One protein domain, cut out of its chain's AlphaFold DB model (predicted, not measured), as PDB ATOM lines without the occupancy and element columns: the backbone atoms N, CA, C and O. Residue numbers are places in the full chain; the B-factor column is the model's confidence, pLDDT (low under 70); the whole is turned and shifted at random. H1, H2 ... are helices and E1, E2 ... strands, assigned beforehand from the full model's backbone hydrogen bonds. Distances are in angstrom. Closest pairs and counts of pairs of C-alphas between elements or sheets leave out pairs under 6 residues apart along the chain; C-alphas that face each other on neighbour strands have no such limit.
ATOM      1  N   GLU A   6     193.500 271.654 218.476       92.69
ATOM      2  CA  GLU A   6     194.350 270.464 218.491       92.69
ATOM      3  C   GLU A   6     194.901 270.219 219.896       92.69
ATOM      4  O   GLU A   6     195.426 271.133 220.535       92.69
ATOM      5  N   VAL A   7     194.795 268.977 220.362       92.38
ATOM      6  CA  VAL A   7     195.305 268.499 221.650       92.38
ATOM      7  C   VAL A   7     196.248 267.327 221.404       92.38
ATOM      8  O   VAL A   7     195.962 266.434 220.608       92.38
ATOM      9  N   ASN A   8     197.378 267.313 222.106       94.00
ATOM     10  CA  ASN A   8     198.342 266.222 222.048       94.00
ATOM     11  C   ASN A   8     197.952 265.131 223.047       94.00
ATOM     12  O   ASN A   8     198.056 265.320 224.260       94.00
ATOM     13  N   ALA A   9     197.520 263.989 222.526       94.38
ATOM     14  CA  ALA A   9     197.222 262.796 223.292       94.38
ATOM     15  C   ALA A   9     198.479 261.948 223.485       94.38
ATOM     16  O   ALA A   9     199.191 261.652 222.528       94.38
ATOM     17  N   THR A  10     198.726 261.524 224.721       95.44
ATOM     18  CA  THR A  10     199.802 260.604 225.098       95.44
ATOM     19  C   THR A  10     199.200 259.379 225.771       95.44
ATOM     20  O   THR A  10     198.478 259.500 226.755       95.44
ATOM     21  N   LEU A  11     199.492 258.191 225.259       94.94
ATOM     22  CA  LEU A  11     199.076 256.914 225.829       94.94
ATOM     23  C   LEU A  11     200.294 256.216 226.422       94.94
ATOM     24  O   LEU A  11     201.210 255.839 225.692       94.94
ATOM     25  N   HIS A  12     200.268 255.996 227.732       95.06
ATOM     26  CA  HIS A  12     201.193 255.096 228.410       95.06
ATOM     27  C   HIS A  12     200.558 253.711 228.489       95.06
ATOM     28  O   HIS A  12     199.482 253.530 229.064       95.06
ATOM     29  N   LEU A  13     201.224 252.731 227.897       94.31
ATOM     30  CA  LEU A  13     200.699 251.390 227.737       94.31
ATOM     31  C   LEU A  13     201.631 250.372 228.384       94.31
ATOM     32  O   LEU A  13     202.748 250.156 227.920       94.31
ATOM     33  N   GLU A  14     201.134 249.682 229.405       94.50
ATOM     34  CA  GLU A  14     201.798 248.500 229.937       94.50
ATOM     35  C   GLU A  14     201.388 247.273 229.115       94.50
ATOM     36  O   GLU A  14     200.223 246.869 229.079       94.50
ATOM     37  N   VAL A  15     202.362 246.629 228.481       93.19
ATOM     38  CA  VAL A  15     202.170 245.388 227.739       93.19
ATOM     39  C   VAL A  15     202.637 244.215 228.592       93.19
ATOM     40  O   VAL A  15     203.821 244.055 228.890       93.19
ATOM     41  N   ARG A  16     201.694 243.359 228.984       93.00
ATOM     42  CA  ARG A  16     201.934 242.188 229.835       93.00
ATOM     43  C   ARG A  16     202.072 240.928 228.996       93.00
ATOM     44  O   ARG A  16     201.134 240.520 228.305       93.00
ATOM     45  N   SER A  17     203.203 240.251 229.100       91.25
ATOM     46  CA  SER A  17     203.441 238.957 228.461       91.25
ATOM     47  C   SER A  17     203.843 237.892 229.480       91.25
ATOM     48  O   SER A  17     204.089 238.161 230.661       91.25
ATOM     49  N   ARG A  18     203.848 236.632 229.036       87.62
ATOM     50  CA  ARG A  18     204.299 235.518 229.869       87.62
ATOM     51  C   ARG A  18     205.806 235.655 230.097       87.62
ATOM     52  O   ARG A  18     206.562 235.729 229.136       87.62
ATOM     53  N   GLY A  19     206.230 235.677 231.359       83.94
ATOM     54  CA  GLY A  19     207.643 235.687 231.720       83.94
ATOM     55  C   GLY A  19     208.318 234.334 231.490       83.94
ATOM     56  O   GLY A  19     207.667 233.325 231.212       83.94
ATOM     57  N   ALA A  20     209.643 234.306 231.652       83.38
ATOM     58  CA  ALA A  20     210.466 233.117 231.414       83.38
ATOM     59  C   ALA A  20     210.152 231.940 232.361       83.38
ATOM     60  O   ALA A  20     210.480 230.795 232.055       83.38
ATOM     61  N   ARG A  21     209.521 232.205 233.514       86.50
ATOM     62  CA  ARG A  21     209.161 231.198 234.522       86.50
ATOM     63  C   ARG A  21     207.650 231.173 234.787       86.50
ATOM     64  O   ARG A  21     206.998 232.215 234.685       86.50
ATOM     65  N   PRO A  22     207.073 230.018 235.171       82.25
ATOM     66  CA  PRO A  22     205.686 229.947 235.630       82.25
ATOM     67  C   PRO A  22     205.420 230.947 236.767       82.25
ATOM     68  O   PRO A  22     206.190 231.016 237.719       82.25
ATOM     69  N   GLY A  23     204.347 231.736 236.652       81.69
ATOM     70  CA  GLY A  23     203.988 232.779 237.624       81.69
ATOM     71  C   GLY A  23     204.692 234.131 237.429       81.69
ATOM     72  O   GLY A  23     204.270 235.114 238.029       81.69
ATOM     73  N   GLN A  24     205.707 234.219 236.562       86.38
ATOM     74  CA  GLN A  24     206.362 235.483 236.232       86.38
ATOM     75  C   GLN A  24     205.625 236.185 235.084       86.38
ATOM     76  O   GLN A  24     205.319 235.574 234.058       86.38
ATOM     77  N   VAL A  25     205.371 237.482 235.243       87.75
ATOM     78  CA  VAL A  25     204.847 238.355 234.185       87.75
ATOM     79  C   VAL A  25     205.992 239.232 233.702       87.75
ATOM     80  O   VAL A  25     206.671 239.852 234.517       87.75
ATOM     81  N   HIS A  26     206.212 239.267 232.392       90.94
ATOM     82  CA  HIS A  26     207.068 240.275 231.783       90.94
ATOM     83  C   HIS A  26     206.207 241.492 231.437       90.94
ATOM     84  O   HIS A  26     205.072 241.339 230.975       90.94
ATOM     85  N   ARG A  27     206.725 242.684 231.722       91.44
ATOM     86  CA  ARG A  27     206.049 243.960 231.498       91.44
ATOM     87  C   ARG A  27     206.949 244.812 230.620       91.44
ATOM     88  O   ARG A  27     208.107 245.009 230.963       91.44
ATOM     89  N   GLU A  28     206.399 245.287 229.517       91.94
ATOM     90  CA  GLU A  28     207.034 246.250 228.626       91.94
ATOM     91  C   GLU A  28     206.225 247.546 228.707       91.94
ATOM     92  O   GLU A  28     205.003 247.511 228.559       91.94
ATOM     93  N   GLN A  29     206.884 248.673 228.968       93.62
ATOM     94  CA  GLN A  29     206.242 249.984 228.902       93.62
ATOM     95  C   GLN A  29     206.373 250.527 227.484       93.62
ATOM     96  O   GLN A  29     207.469 250.550 226.928       93.62
ATOM     97  N   ARG A  30     205.254 250.955 226.901       94.19
ATOM     98  CA  ARG A  30     205.213 251.631 225.605       94.19
ATOM     99  C   ARG A  30     204.570 252.995 225.735       94.19
ATOM    100  O   ARG A  30     203.637 253.164 226.519       94.19
ATOM    101  N   VAL A  31     205.032 253.946 224.935       94.94
ATOM    102  CA  VAL A  31     204.429 255.278 224.858       94.94
ATOM    103  C   VAL A  31     203.995 255.530 223.428       94.94
ATOM    104  O   VAL A  31     204.747 255.279 222.490       94.94
ATOM    105  N   TYR A  32     202.772 256.019 223.256       95.44
ATOM    106  CA  TYR A  32     202.240 256.423 221.963       95.44
ATOM    107  C   TYR A  32     201.729 257.856 222.031       95.44
ATOM    108  O   TYR A  32     201.196 258.277 223.054       95.44
ATOM    109  N   THR A  33     201.853 258.594 220.933       95.44
ATOM    110  CA  THR A  33     201.314 259.952 220.812       95.44
ATOM    111  C   THR A  33     200.421 260.088 219.591       95.44
ATOM    112  O   THR A  33     200.712 259.499 218.549       95.44
ATOM    113  N   HIS A  34     199.369 260.889 219.711       94.00
ATOM    114  CA  HIS A  34     198.428 261.205 218.641       94.00
ATOM    115  C   HIS A  34     197.940 262.653 218.785       94.00
ATOM    116  O   HIS A  34     197.839 263.162 219.900       94.00
ATOM    117  N   THR A  35     197.624 263.325 217.681       93.00
ATOM    118  CA  THR A  35     197.020 264.664 217.713       93.00
ATOM    119  C   THR A  35     195.524 264.538 217.481       93.00
ATOM    120  O   THR A  35     195.095 264.140 216.404       93.00
ATOM    121  N   GLN A  36     194.734 264.901 218.490       88.81
ATOM    122  CA  GLN A  36     193.275 264.862 218.435       88.81
ATOM    123  C   GLN A  36     192.698 266.267 218.232       88.81
ATOM    124  O   GLN A  36     193.183 267.240 218.810       88.81
ATOM    125  N   VAL A  37     191.638 266.370 217.432       89.31
ATOM    126  CA  VAL A  37     190.878 267.611 217.243       89.31
ATOM    127  C   VAL A  37     189.669 267.581 218.172       89.31
ATOM    128  O   VAL A  37     188.849 266.672 218.079       89.31
ATOM    129  N   VAL A  38     189.556 268.569 219.060       88.44
ATOM    130  CA  VAL A  38     188.514 268.628 220.095       88.44
ATOM    131  C   VAL A  38     187.718 269.928 220.022       88.44
ATOM    132  O   VAL A  38     188.260 270.973 219.659       88.44
ATOM    133  N   ASP A  39     186.434 269.881 220.380       88.56
ATOM    134  CA  ASP A  39     185.656 271.087 220.692       88.56
ATOM    135  C   ASP A  39     185.869 271.423 222.177       88.56
ATOM    136  O   ASP A  39     185.480 270.635 223.033       88.56
ATOM    137  N   PRO A  40     186.467 272.572 222.528       84.31
ATOM    138  CA  PRO A  40     186.717 272.931 223.922       84.31
ATOM    139  C   PRO A  40     185.436 273.084 224.763       84.31
ATOM    140  O   PRO A  40     185.527 273.153 225.986       84.31
ATOM    141  N   ASN A  41     184.259 273.171 224.135       85.25
ATOM    142  CA  ASN A  41     182.972 273.303 224.821       85.25
ATOM    143  C   ASN A  41     182.230 271.969 224.989       85.25
ATOM    144  O   ASN A  41     181.185 271.937 225.641       85.25
ATOM    145  N   ASP A  42     182.734 270.887 224.397       82.12
ATOM    146  CA  ASP A  42     182.163 269.549 224.523       82.12
ATOM    147  C   ASP A  42     182.923 268.779 225.624       82.12
ATOM    148  O   ASP A  42     184.154 268.819 225.657       82.12
ATOM    149  N   PRO A  43     182.242 268.104 226.565       68.62
ATOM    150  CA  PRO A  43     182.886 267.230 227.549       68.62
ATOM    151  C   PRO A  43     183.323 265.858 226.999       68.62
ATOM    152  O   PRO A  43     184.162 265.196 227.613       68.62
ATOM    153  N   GLU A  44     182.786 265.395 225.865       77.31
ATOM    154  CA  GLU A  44     183.143 264.102 225.263       77.31
ATOM    155  C   GLU A  44     184.397 264.034 224.360       77.31
ATOM    156  O   GLU A  44     184.901 262.923 224.181       77.31
ATOM    157  N   PRO A  45     184.985 265.121 223.826       69.81
ATOM    158  CA  PRO A  45     186.040 265.060 222.820       69.81
ATOM    159  C   PRO A  45     187.393 264.676 223.426       69.81
ATOM    160  O   PRO A  45     188.343 264.372 222.714       69.81
ATOM    161  N   CYS A  46     187.479 264.643 224.755       76.44
ATOM    162  CA  CYS A  46     188.601 264.072 225.477       76.44
ATOM    163  C   CYS A  46     188.639 262.545 225.333       76.44
ATOM    164  O   CYS A  46     189.699 261.951 225.511       76.44
ATOM    165  N   ARG A  47     187.501 261.898 225.034       86.50
ATOM    166  CA  ARG A  47     187.434 260.449 224.846       86.50
ATOM    167  C   ARG A  47     187.950 260.070 223.467       86.50
ATOM    168  O   ARG A  47     187.476 260.567 222.450       86.50
ATOM    169  N   VAL A  48     188.841 259.090 223.428       86.56
ATOM    170  CA  VAL A  48     189.296 258.492 222.170       86.56
ATOM    171  C   VAL A  48     188.434 257.279 221.876       86.56
ATOM    172  O   VAL A  48     188.299 256.394 222.719       86.56
ATOM    173  N   THR A  49     187.864 257.223 220.673       86.81
ATOM    174  CA  THR A  49     187.098 256.069 220.197       86.81
ATOM    175  C   THR A  49     187.742 255.478 218.947       86.81
ATOM    176  O   THR A  49     187.859 256.148 217.927       86.81
ATOM    177  N   MET A  50     188.127 254.205 219.008       87.56
ATOM    178  CA  MET A  50     188.703 253.446 217.898       87.56
ATOM    179  C   MET A  50     187.712 252.374 217.445       87.56
ATOM    180  O   MET A  50     187.352 251.479 218.211       87.56
ATOM    181  N   GLN A  51     187.275 252.439 216.189       84.06
ATOM    182  CA  GLN A  51     186.375 251.442 215.609       84.06
ATOM    183  C   GLN A  51     187.134 250.459 214.737       84.06
ATOM    184  O   GLN A  51     187.651 250.801 213.683       84.06
ATOM    185  N   ARG A  52     187.145 249.197 215.139       82.12
ATOM    186  CA  ARG A  52     187.864 248.135 214.449       82.12
ATOM    187  C   ARG A  52     186.891 247.191 213.766       82.12
ATOM    188  O   ARG A  52     185.968 246.678 214.389       82.12
ATOM    189  N   GLN A  53     187.208 246.856 212.523       85.25
ATOM    190  CA  GLN A  53     186.518 245.846 211.736       85.25
ATOM    191  C   GLN A  53     187.410 244.605 211.569       85.25
ATOM    192  O   GLN A  53     188.577 244.718 211.189       85.25
ATOM    193  N   VAL A  54     186.877 243.417 211.862       81.94
ATOM    194  CA  VAL A  54     187.580 242.133 211.704       81.94
ATOM    195  C   VAL A  54     186.786 241.195 210.817       81.94
ATOM    196  O   VAL A  54     185.645 240.842 211.115       81.94
ATOM    197  N   GLN A  55     187.430 240.736 209.748       82.81
ATOM    198  CA  GLN A  55     186.909 239.683 208.890       82.81
ATOM    199  C   GLN A  55     187.346 238.314 209.420       82.81
ATOM    200  O   GLN A  55     188.519 238.098 209.721       82.81
ATOM    201  N   HIS A  56     186.399 237.391 209.547       84.56
ATOM    202  CA  HIS A  56     186.628 236.006 209.956       84.56
ATOM    203  C   HIS A  56     185.819 235.055 209.062       84.56
ATOM    204  O   HIS A  56     184.967 235.493 208.291       84.56
ATOM    205  N   ALA A  57     186.075 233.746 209.157       83.12
ATOM    206  CA  ALA A  57     185.506 232.740 208.249       83.12
ATOM    207  C   ALA A  57     183.962 232.729 208.180       83.12
ATOM    208  O   ALA A  57     183.404 232.272 207.190       83.12
ATOM    209  N   GLY A  58     183.283 233.239 209.216       87.44
ATOM    210  CA  GLY A  58     181.821 233.311 209.311       87.44
ATOM    211  C   GLY A  58     181.209 234.701 209.107       87.44
ATOM    212  O   GLY A  58     179.992 234.821 209.218       87.44
ATOM    213  N   GLY A  59     182.003 235.745 208.833       89.50
ATOM    214  CA  GLY A  59     181.471 237.089 208.607       89.50
ATOM    215  C   GLY A  59     182.371 238.232 209.068       89.50
ATOM    216  O   GLY A  59     183.597 238.122 209.148       89.50
ATOM    217  N   LEU A  60     181.728 239.366 209.341       91.06
ATOM    218  CA  LEU A  60     182.362 240.615 209.733       91.06
ATOM    219  C   LEU A  60     181.924 241.000 211.144       91.06
ATOM    220  O   LEU A  60     180.729 241.069 211.414       91.06
ATOM    221  N   SER A  61     182.876 241.275 212.033       87.94
ATOM    222  CA  SER A  61     182.588 241.856 213.346       87.94
ATOM    223  C   SER A  61     183.171 243.260 213.452       87.94
ATOM    224  O   SER A  61     184.284 243.523 212.992       87.94
ATOM    225  N   VAL A  62     182.403 244.164 214.060       87.88
ATOM    226  CA  VAL A  62     182.846 245.516 214.408       87.88
ATOM    227  C   VAL A  62     182.946 245.597 215.924       87.88
ATOM    228  O   VAL A  62     182.019 245.213 216.635       87.88
ATOM    229  N   SER A  63     184.084 246.067 216.418       84.94
ATOM    230  CA  SER A  63     184.337 246.299 217.836       84.94
ATOM    231  C   SER A  63     184.774 247.740 218.037       84.94
ATOM    232  O   SER A  63     185.680 248.202 217.344       84.94
ATOM    233  N   THR A  64     184.174 248.414 219.009       86.25
ATOM    234  CA  THR A  64     184.538 249.778 219.387       86.25
ATOM    235  C   THR A  64     185.341 249.742 220.675       86.25
ATOM    236  O   THR A  64     184.930 249.099 221.640       86.25
ATOM    237  N   TRP A  65     186.477 250.428 220.680       87.19
ATOM    238  CA  TRP A  65     187.272 250.674 221.872       87.19
ATOM    239  C   TRP A  65     187.141 252.141 222.252       87.19
ATOM    240  O   TRP A  65     187.341 253.000 221.398       87.19
ATOM    241  N   THR A  66     186.808 252.432 223.506       88.62
ATOM    242  CA  THR A  66     186.669 253.807 223.989       88.62
ATOM    243  C   THR A  66     187.529 253.999 225.225       88.62
ATOM    244  O   THR A  66     187.406 253.240 226.185       88.62
ATOM    245  N   TRP A  67     188.364 255.032 225.204       89.44
ATOM    246  CA  TRP A  67     189.173 255.453 226.336       89.44
ATOM    247  C   TRP A  67     188.761 256.820 226.821       89.44
ATOM    248  O   TRP A  67     188.487 257.721 226.035       89.44
ATOM    249  N   THR A  68     188.770 256.971 228.138       90.94
ATOM    250  CA  THR A  68     188.686 258.273 228.792       90.94
ATOM    251  C   THR A  68     190.082 258.612 229.304       90.94
ATOM    252  O   THR A  68     190.741 257.721 229.844       90.94
ATOM    253  N   PRO A  69     190.565 259.848 229.111       92.69
ATOM    254  CA  PRO A  69     191.881 260.229 229.582       92.69
ATOM    255  C   PRO A  69     191.892 260.243 231.106       92.69
ATOM    256  O   PRO A  69     190.908 260.609 231.748       92.69
ATOM    257  N   GLU A  70     193.023 259.846 231.677       93.25
ATOM    258  CA  GLU A  70     193.292 259.984 233.106       93.25
ATOM    259  C   GLU A  70     193.473 261.463 233.466       93.25
ATOM    260  O   GLU A  70     192.964 261.924 234.486       93.25
ATOM    261  N   THR A  71     194.164 262.215 232.605       92.06
ATOM    262  CA  THR A  71     194.342 263.661 232.747       92.06
ATOM    263  C   THR A  71     194.074 264.376 231.431       92.06
ATOM    264  O   THR A  71     194.420 263.895 230.351       92.06
ATOM    265  N   PHE A  72     193.450 265.545 231.526       90.88
ATOM    266  CA  PHE A  72     193.197 266.434 230.402       90.88
ATOM    267  C   PHE A  72     193.432 267.871 230.851       90.88
ATOM    268  O   PHE A  72     192.849 268.309 231.843       90.88
ATOM    269  N   ASP A  73     194.283 268.581 230.121       90.38
ATOM    270  CA  ASP A  73     194.595 269.985 230.351       90.38
ATOM    271  C   ASP A  73     194.352 270.757 229.052       90.38
ATOM    272  O   ASP A  73     195.053 270.584 228.048       90.38
ATOM    273  N   LEU A  74     193.312 271.589 229.073       88.31
ATOM    274  CA  LEU A  74     192.895 272.377 227.921       88.31
ATOM    275  C   LEU A  74     193.872 273.521 227.623       88.31
ATOM    276  O   LEU A  74     194.112 273.827 226.453       88.31
ATOM    277  N   ASP A  75     194.461 274.120 228.659       89.25
ATOM    278  CA  ASP A  75     195.383 275.248 228.529       89.25
ATOM    279  C   ASP A  75     196.723 274.773 227.956       89.25
ATOM    280  O   ASP A  75     197.261 275.375 227.023       89.25
ATOM    281  N   ALA A  76     197.226 273.639 228.456       90.44
ATOM    282  CA  ALA A  76     198.421 272.982 227.929       90.44
ATOM    283  C   ALA A  76     198.164 272.210 226.623       90.44
ATOM    284  O   ALA A  76     199.116 271.808 225.950       90.44
ATOM    285  N   ARG A  77     196.892 272.004 226.255       91.81
ATOM    286  CA  ARG A  77     196.447 271.202 225.105       91.81
ATOM    287  C   ARG A  77     197.018 269.789 225.133       91.81
ATOM    288  O   ARG A  77     197.556 269.301 224.133       91.81
ATOM    289  N   THR A  78     196.892 269.122 226.274       92.25
ATOM    290  CA  THR A  78     197.365 267.748 226.461       92.25
ATOM    291  C   THR A  78     196.279 266.837 227.016       92.25
ATOM    292  O   THR A  78     195.410 267.242 227.788       92.25
ATOM    293  N   SER A  79     196.330 265.571 226.615       94.06
ATOM    294  CA  SER A  79     195.553 264.490 227.216       94.06
ATOM    295  C   SER A  79     196.459 263.294 227.473       94.06
ATOM    296  O   SER A  79     197.307 262.954 226.649       94.06
ATOM    297  N   THR A  80     196.299 262.656 228.629       94.62
ATOM    298  CA  THR A  80     197.080 261.474 229.004       94.62
ATOM    299  C   THR A  80     196.154 260.299 229.259       94.62
ATOM    300  O   THR A  80     195.177 260.410 229.995       94.62
ATOM    301  N   PHE A  81     196.487 259.159 228.673       94.62
ATOM    302  CA  PHE A  81     195.778 257.895 228.805       94.62
ATOM    303  C   PHE A  81     196.714 256.853 229.413       94.62
ATOM    304  O   PHE A  81     197.919 256.849 229.136       94.62
ATOM    305  N   ARG A  82     196.158 255.942 230.214       94.12
ATOM    306  CA  ARG A  82     196.881 254.797 230.769       94.12
ATOM    307  C   ARG A  82     196.103 253.521 230.563       94.12
ATOM    308  O   ARG A  82     194.933 253.446 230.918       94.12
ATOM    309  N   GLU A  83     196.782 252.509 230.042       92.31
ATOM    310  CA  GLU A  83     196.187 251.201 229.799       92.31
ATOM    311  C   GLU A  83     197.155 250.065 230.118       92.31
ATOM    312  O   GLU A  83     198.375 250.226 230.093       92.31
ATOM    313  N   SER A  84     196.598 248.886 230.405       92.69
ATOM    314  CA  SER A  84     197.381 247.668 230.637       92.69
ATOM    315  C   SER A  84     196.784 246.488 229.884       92.69
ATOM    316  O   SER A  84     195.769 245.903 230.274       92.69
ATOM    317  N   VAL A  85     197.462 246.065 228.822       91.44
ATOM    318  CA  VAL A  85     196.984 245.023 227.905       91.44
ATOM    319  C   VAL A  85     197.864 243.787 227.946       91.44
ATOM    320  O   VAL A  85     198.976 243.796 228.469       91.44
ATOM    321  N   LYS A  86     197.363 242.674 227.410       91.38
ATOM    322  CA  LYS A  86     198.201 241.496 227.158       91.38
ATOM    323  C   LYS A  86     198.991 241.710 225.865       91.38
ATOM    324  O   LYS A  86     198.490 242.332 224.943       91.38
ATOM    325  N   ALA A  87     200.178 241.127 225.738       87.88
ATOM    326  CA  ALA A  87     200.961 241.202 224.497       87.88
ATOM    327  C   ALA A  87     200.266 240.549 223.291       87.88
ATOM    328  O   ALA A  87     200.535 240.908 222.153       87.88
ATOM    329  N   SER A  88     199.362 239.596 223.537       83.56
ATOM    330  CA  SER A  88     198.507 239.008 222.503       83.56
ATOM    331  C   SER A  88     197.306 239.887 222.141       83.56
ATOM    332  O   SER A  88     196.481 239.475 221.326       83.56
ATOM    333  N   ASP A  89     197.133 241.028 222.810       86.69
ATOM    334  CA  ASP A  89     196.035 241.936 222.534       86.69
ATOM    335  C   ASP A  89     196.260 242.618 221.189       86.69
ATOM    336  O   ASP A  89     197.344 243.114 220.874       86.69
ATOM    337  N   LYS A  90     195.206 242.631 220.383       82.38
ATOM    338  CA  LYS A  90     195.247 243.211 219.051       82.38
ATOM    339  C   LYS A  90     195.285 244.730 219.072       82.38
ATOM    340  O   LYS A  90     195.594 245.316 218.041       82.38
ATOM    341  N   LEU A  91     195.010 245.361 220.212       84.19
ATOM    342  CA  LEU A  91     195.091 246.806 220.361       84.19
ATOM    343  C   LEU A  91     196.410 247.385 219.833       84.19
ATOM    344  O   LEU A  91     196.393 248.387 219.125       84.19
ATOM    345  N   LEU A  92     197.528 246.709 220.112       83.38
ATOM    346  CA  LEU A  92     198.862 247.126 219.680       83.38
ATOM    347  C   LEU A  92     198.970 247.288 218.158       83.38
ATOM    348  O   LEU A  92     199.568 248.246 217.689       83.38
ATOM    349  N   GLU A  93     198.359 246.379 217.393       83.56
ATOM    350  CA  GLU A  93     198.345 246.423 215.922       83.56
ATOM    351  C   GLU A  93     197.435 247.534 215.384       83.56
ATOM    352  O   GLU A  93     197.588 247.963 214.241       83.56
ATOM    353  N   TYR A  94     196.448 247.965 216.174       86.56
ATOM    354  CA  TYR A  94     195.486 248.976 215.756       86.56
ATOM    355  C   TYR A  94     195.945 250.389 216.067       86.56
ATOM    356  O   TYR A  94     195.642 251.263 215.271       86.56
ATOM    357  N   LEU A  95     196.689 250.620 217.151       90.69
ATOM    358  CA  LEU A  95     197.200 251.950 217.499       90.69
ATOM    359  C   LEU A  95     197.847 252.645 216.287       90.69
ATOM    360  O   LEU A  95     197.398 253.716 215.888       90.69
ATOM    361  N   GLU A  96     198.787 251.980 215.617       84.19
ATOM    362  CA  GLU A  96     199.456 252.527 214.426       84.19
ATOM    363  C   GLU A  96     198.499 252.772 213.245       84.19
ATOM    364  O   GLU A  96     198.721 253.678 212.450       84.19
ATOM    365  N   ARG A  97     197.405 252.004 213.131       86.06
ATOM    366  CA  ARG A  97     196.375 252.209 212.094       86.06
ATOM    367  C   ARG A  97     195.448 253.389 212.380       86.06
ATOM    368  O   ARG A  97     194.777 253.839 211.460       86.06
ATOM    369  N   PHE A  98     195.371 253.835 213.631       86.69
ATOM    370  CA  PHE A  98     194.598 255.004 214.063       86.69
ATOM    371  C   PHE A  98     195.521 256.189 214.363       86.69
ATOM    372  O   PHE A  98     195.265 256.952 215.289       86.69
ATOM    373  N   ASP A  99     196.618 256.309 213.612       90.62
ATOM    374  CA  ASP A  99     197.557 257.433 213.676       90.62
ATOM    375  C   ASP A  99     198.192 257.661 215.060       90.62
ATOM    376  O   ASP A  99     198.632 258.769 215.382       90.62
ATOM    377  N   TRP A 100     198.271 256.617 215.891       94.06
ATOM    378  CA  TRP A 100     199.102 256.647 217.087       94.06
ATOM    379  C   TRP A 100     200.532 256.284 216.724       94.06
ATOM    380  O   TRP A 100     200.827 255.187 216.251       94.06
ATOM    381  N   THR A 101     201.445 257.199 217.008       95.19
ATOM    382  CA  THR A 101     202.869 257.012 216.747       95.19
ATOM    383  C   THR A 101     203.556 256.521 218.011       95.19
ATOM    384  O   THR A 101     203.487 257.196 219.039       95.19
ATOM    385  N   ARG A 102     204.233 255.367 217.954       94.44
ATOM    386  CA  ARG A 102     205.063 254.888 219.070       94.44
ATOM    387  C   ARG A 102     206.227 255.855 219.298       94.44
ATOM    388  O   ARG A 102     206.857 256.305 218.343       94.44
ATOM    389  N   ARG A 103     206.538 256.136 220.562       94.69
ATOM    390  CA  ARG A 103     207.601 257.039 221.014       94.69
ATOM    391  C   ARG A 103     208.600 256.306 221.910       94.69
ATOM    392  O   ARG A 103     208.575 256.502 223.123       94.69
ATOM    393  N   PRO A 104     209.492 255.472 221.335       92.31
ATOM    394  CA  PRO A 104     210.509 254.749 222.102       92.31
ATOM    395  C   PRO A 104     211.458 255.669 222.872       92.31
ATOM    396  O   PRO A 104     212.032 255.263 223.873       92.31
ATOM    397  N   ASP A 105     211.616 256.915 222.424       91.38
ATOM    398  CA  ASP A 105     212.395 257.952 223.103       91.38
ATOM    399  C   ASP A 105     211.792 258.393 224.447       91.38
ATOM    400  O   ASP A 105     212.502 258.952 225.280       91.38
ATOM    401  N   LEU A 106     210.500 258.132 224.660       89.00
ATOM    402  CA  LEU A 106     209.763 258.424 225.893       89.00
ATOM    403  C   LEU A 106     209.479 257.161 226.720       89.00
ATOM    404  O   LEU A 106     208.912 257.249 227.809       89.00
ATOM    405  N   GLU A 107     209.832 255.986 226.200       89.44
ATOM    406  CA  GLU A 107     209.724 254.723 226.921       89.44
ATOM    407  C   GLU A 107     210.880 254.663 227.918       89.44
ATOM    408  O   GLU A 107     212.048 254.648 227.531       89.44
TER     409      GLU A 107
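This is residues 6 to 107 of the 111 residues of an uncharacterized protein of Deinococcus indicus (UniProt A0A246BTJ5). A long, twisted sheet of four strands makes one wall, and the E3-E4 hairpin slants away from it like the other arm of a V, with short helix H1 between the two. The hairpin's tip, residues 55 to 60, sticks out free, and residues 101 to 102 pair with the edge of E2. The printed part has 102 residues, with six named strands and one named helix in the order E1 E2 E3 E4 E5 E6 H1, and its class is mostly strand; the four-stranded sheet, order E2 E1 E6 E5, is mixed. The whole is only just loose, close to compact, with a radius of gyration of the C-alphas of 15.6 A, and is flat, spanning 48 by 37 by 20 A.

Find C-alpha 6 at (194.350, 270.464, 218.491); from there E1 runs 38.1 A to residue 18. E2, residues 25 to 38, spans 37.2 A and bends by 59 degrees at residue 35. E6 is residues 78 to 86, 26.3 A, and E5 is residues 71 to 73. Look for E3 at residues 48 to 56, 25.7 A, and E4 at 59 to 67, 26.7 A. H1, residues 91 to 98, ends at C-alpha 98, (194.598, 255.004, 214.063).

E1 and E6 are parallel, N 12 to O 81 being 2.9 A. Antiparallel hairpins are E1 and E2, with N 13 to O 30 at 2.8 A, E5 and E6, with N 78 to O 73 at 2.9 A, and E3 and E4, with N 52 to O 63 at 2.8 A. H1 is on the four-stranded sheet, at a height of 7.8 A, over none of its strands. Its closest C-alphas to E3 are those of Phe 98 and Met 50, 7.2 A apart. In H1, 2 of 4 O i to N i+4 pairs are within hydrogen-bond range. E1 and E3 are apart.

The farthest C-alphas, Arg 21 and Asn 41, are 50.5 A apart. The printed part has no cut and no long link. Residues 43 and 45 have pLDDT under 70.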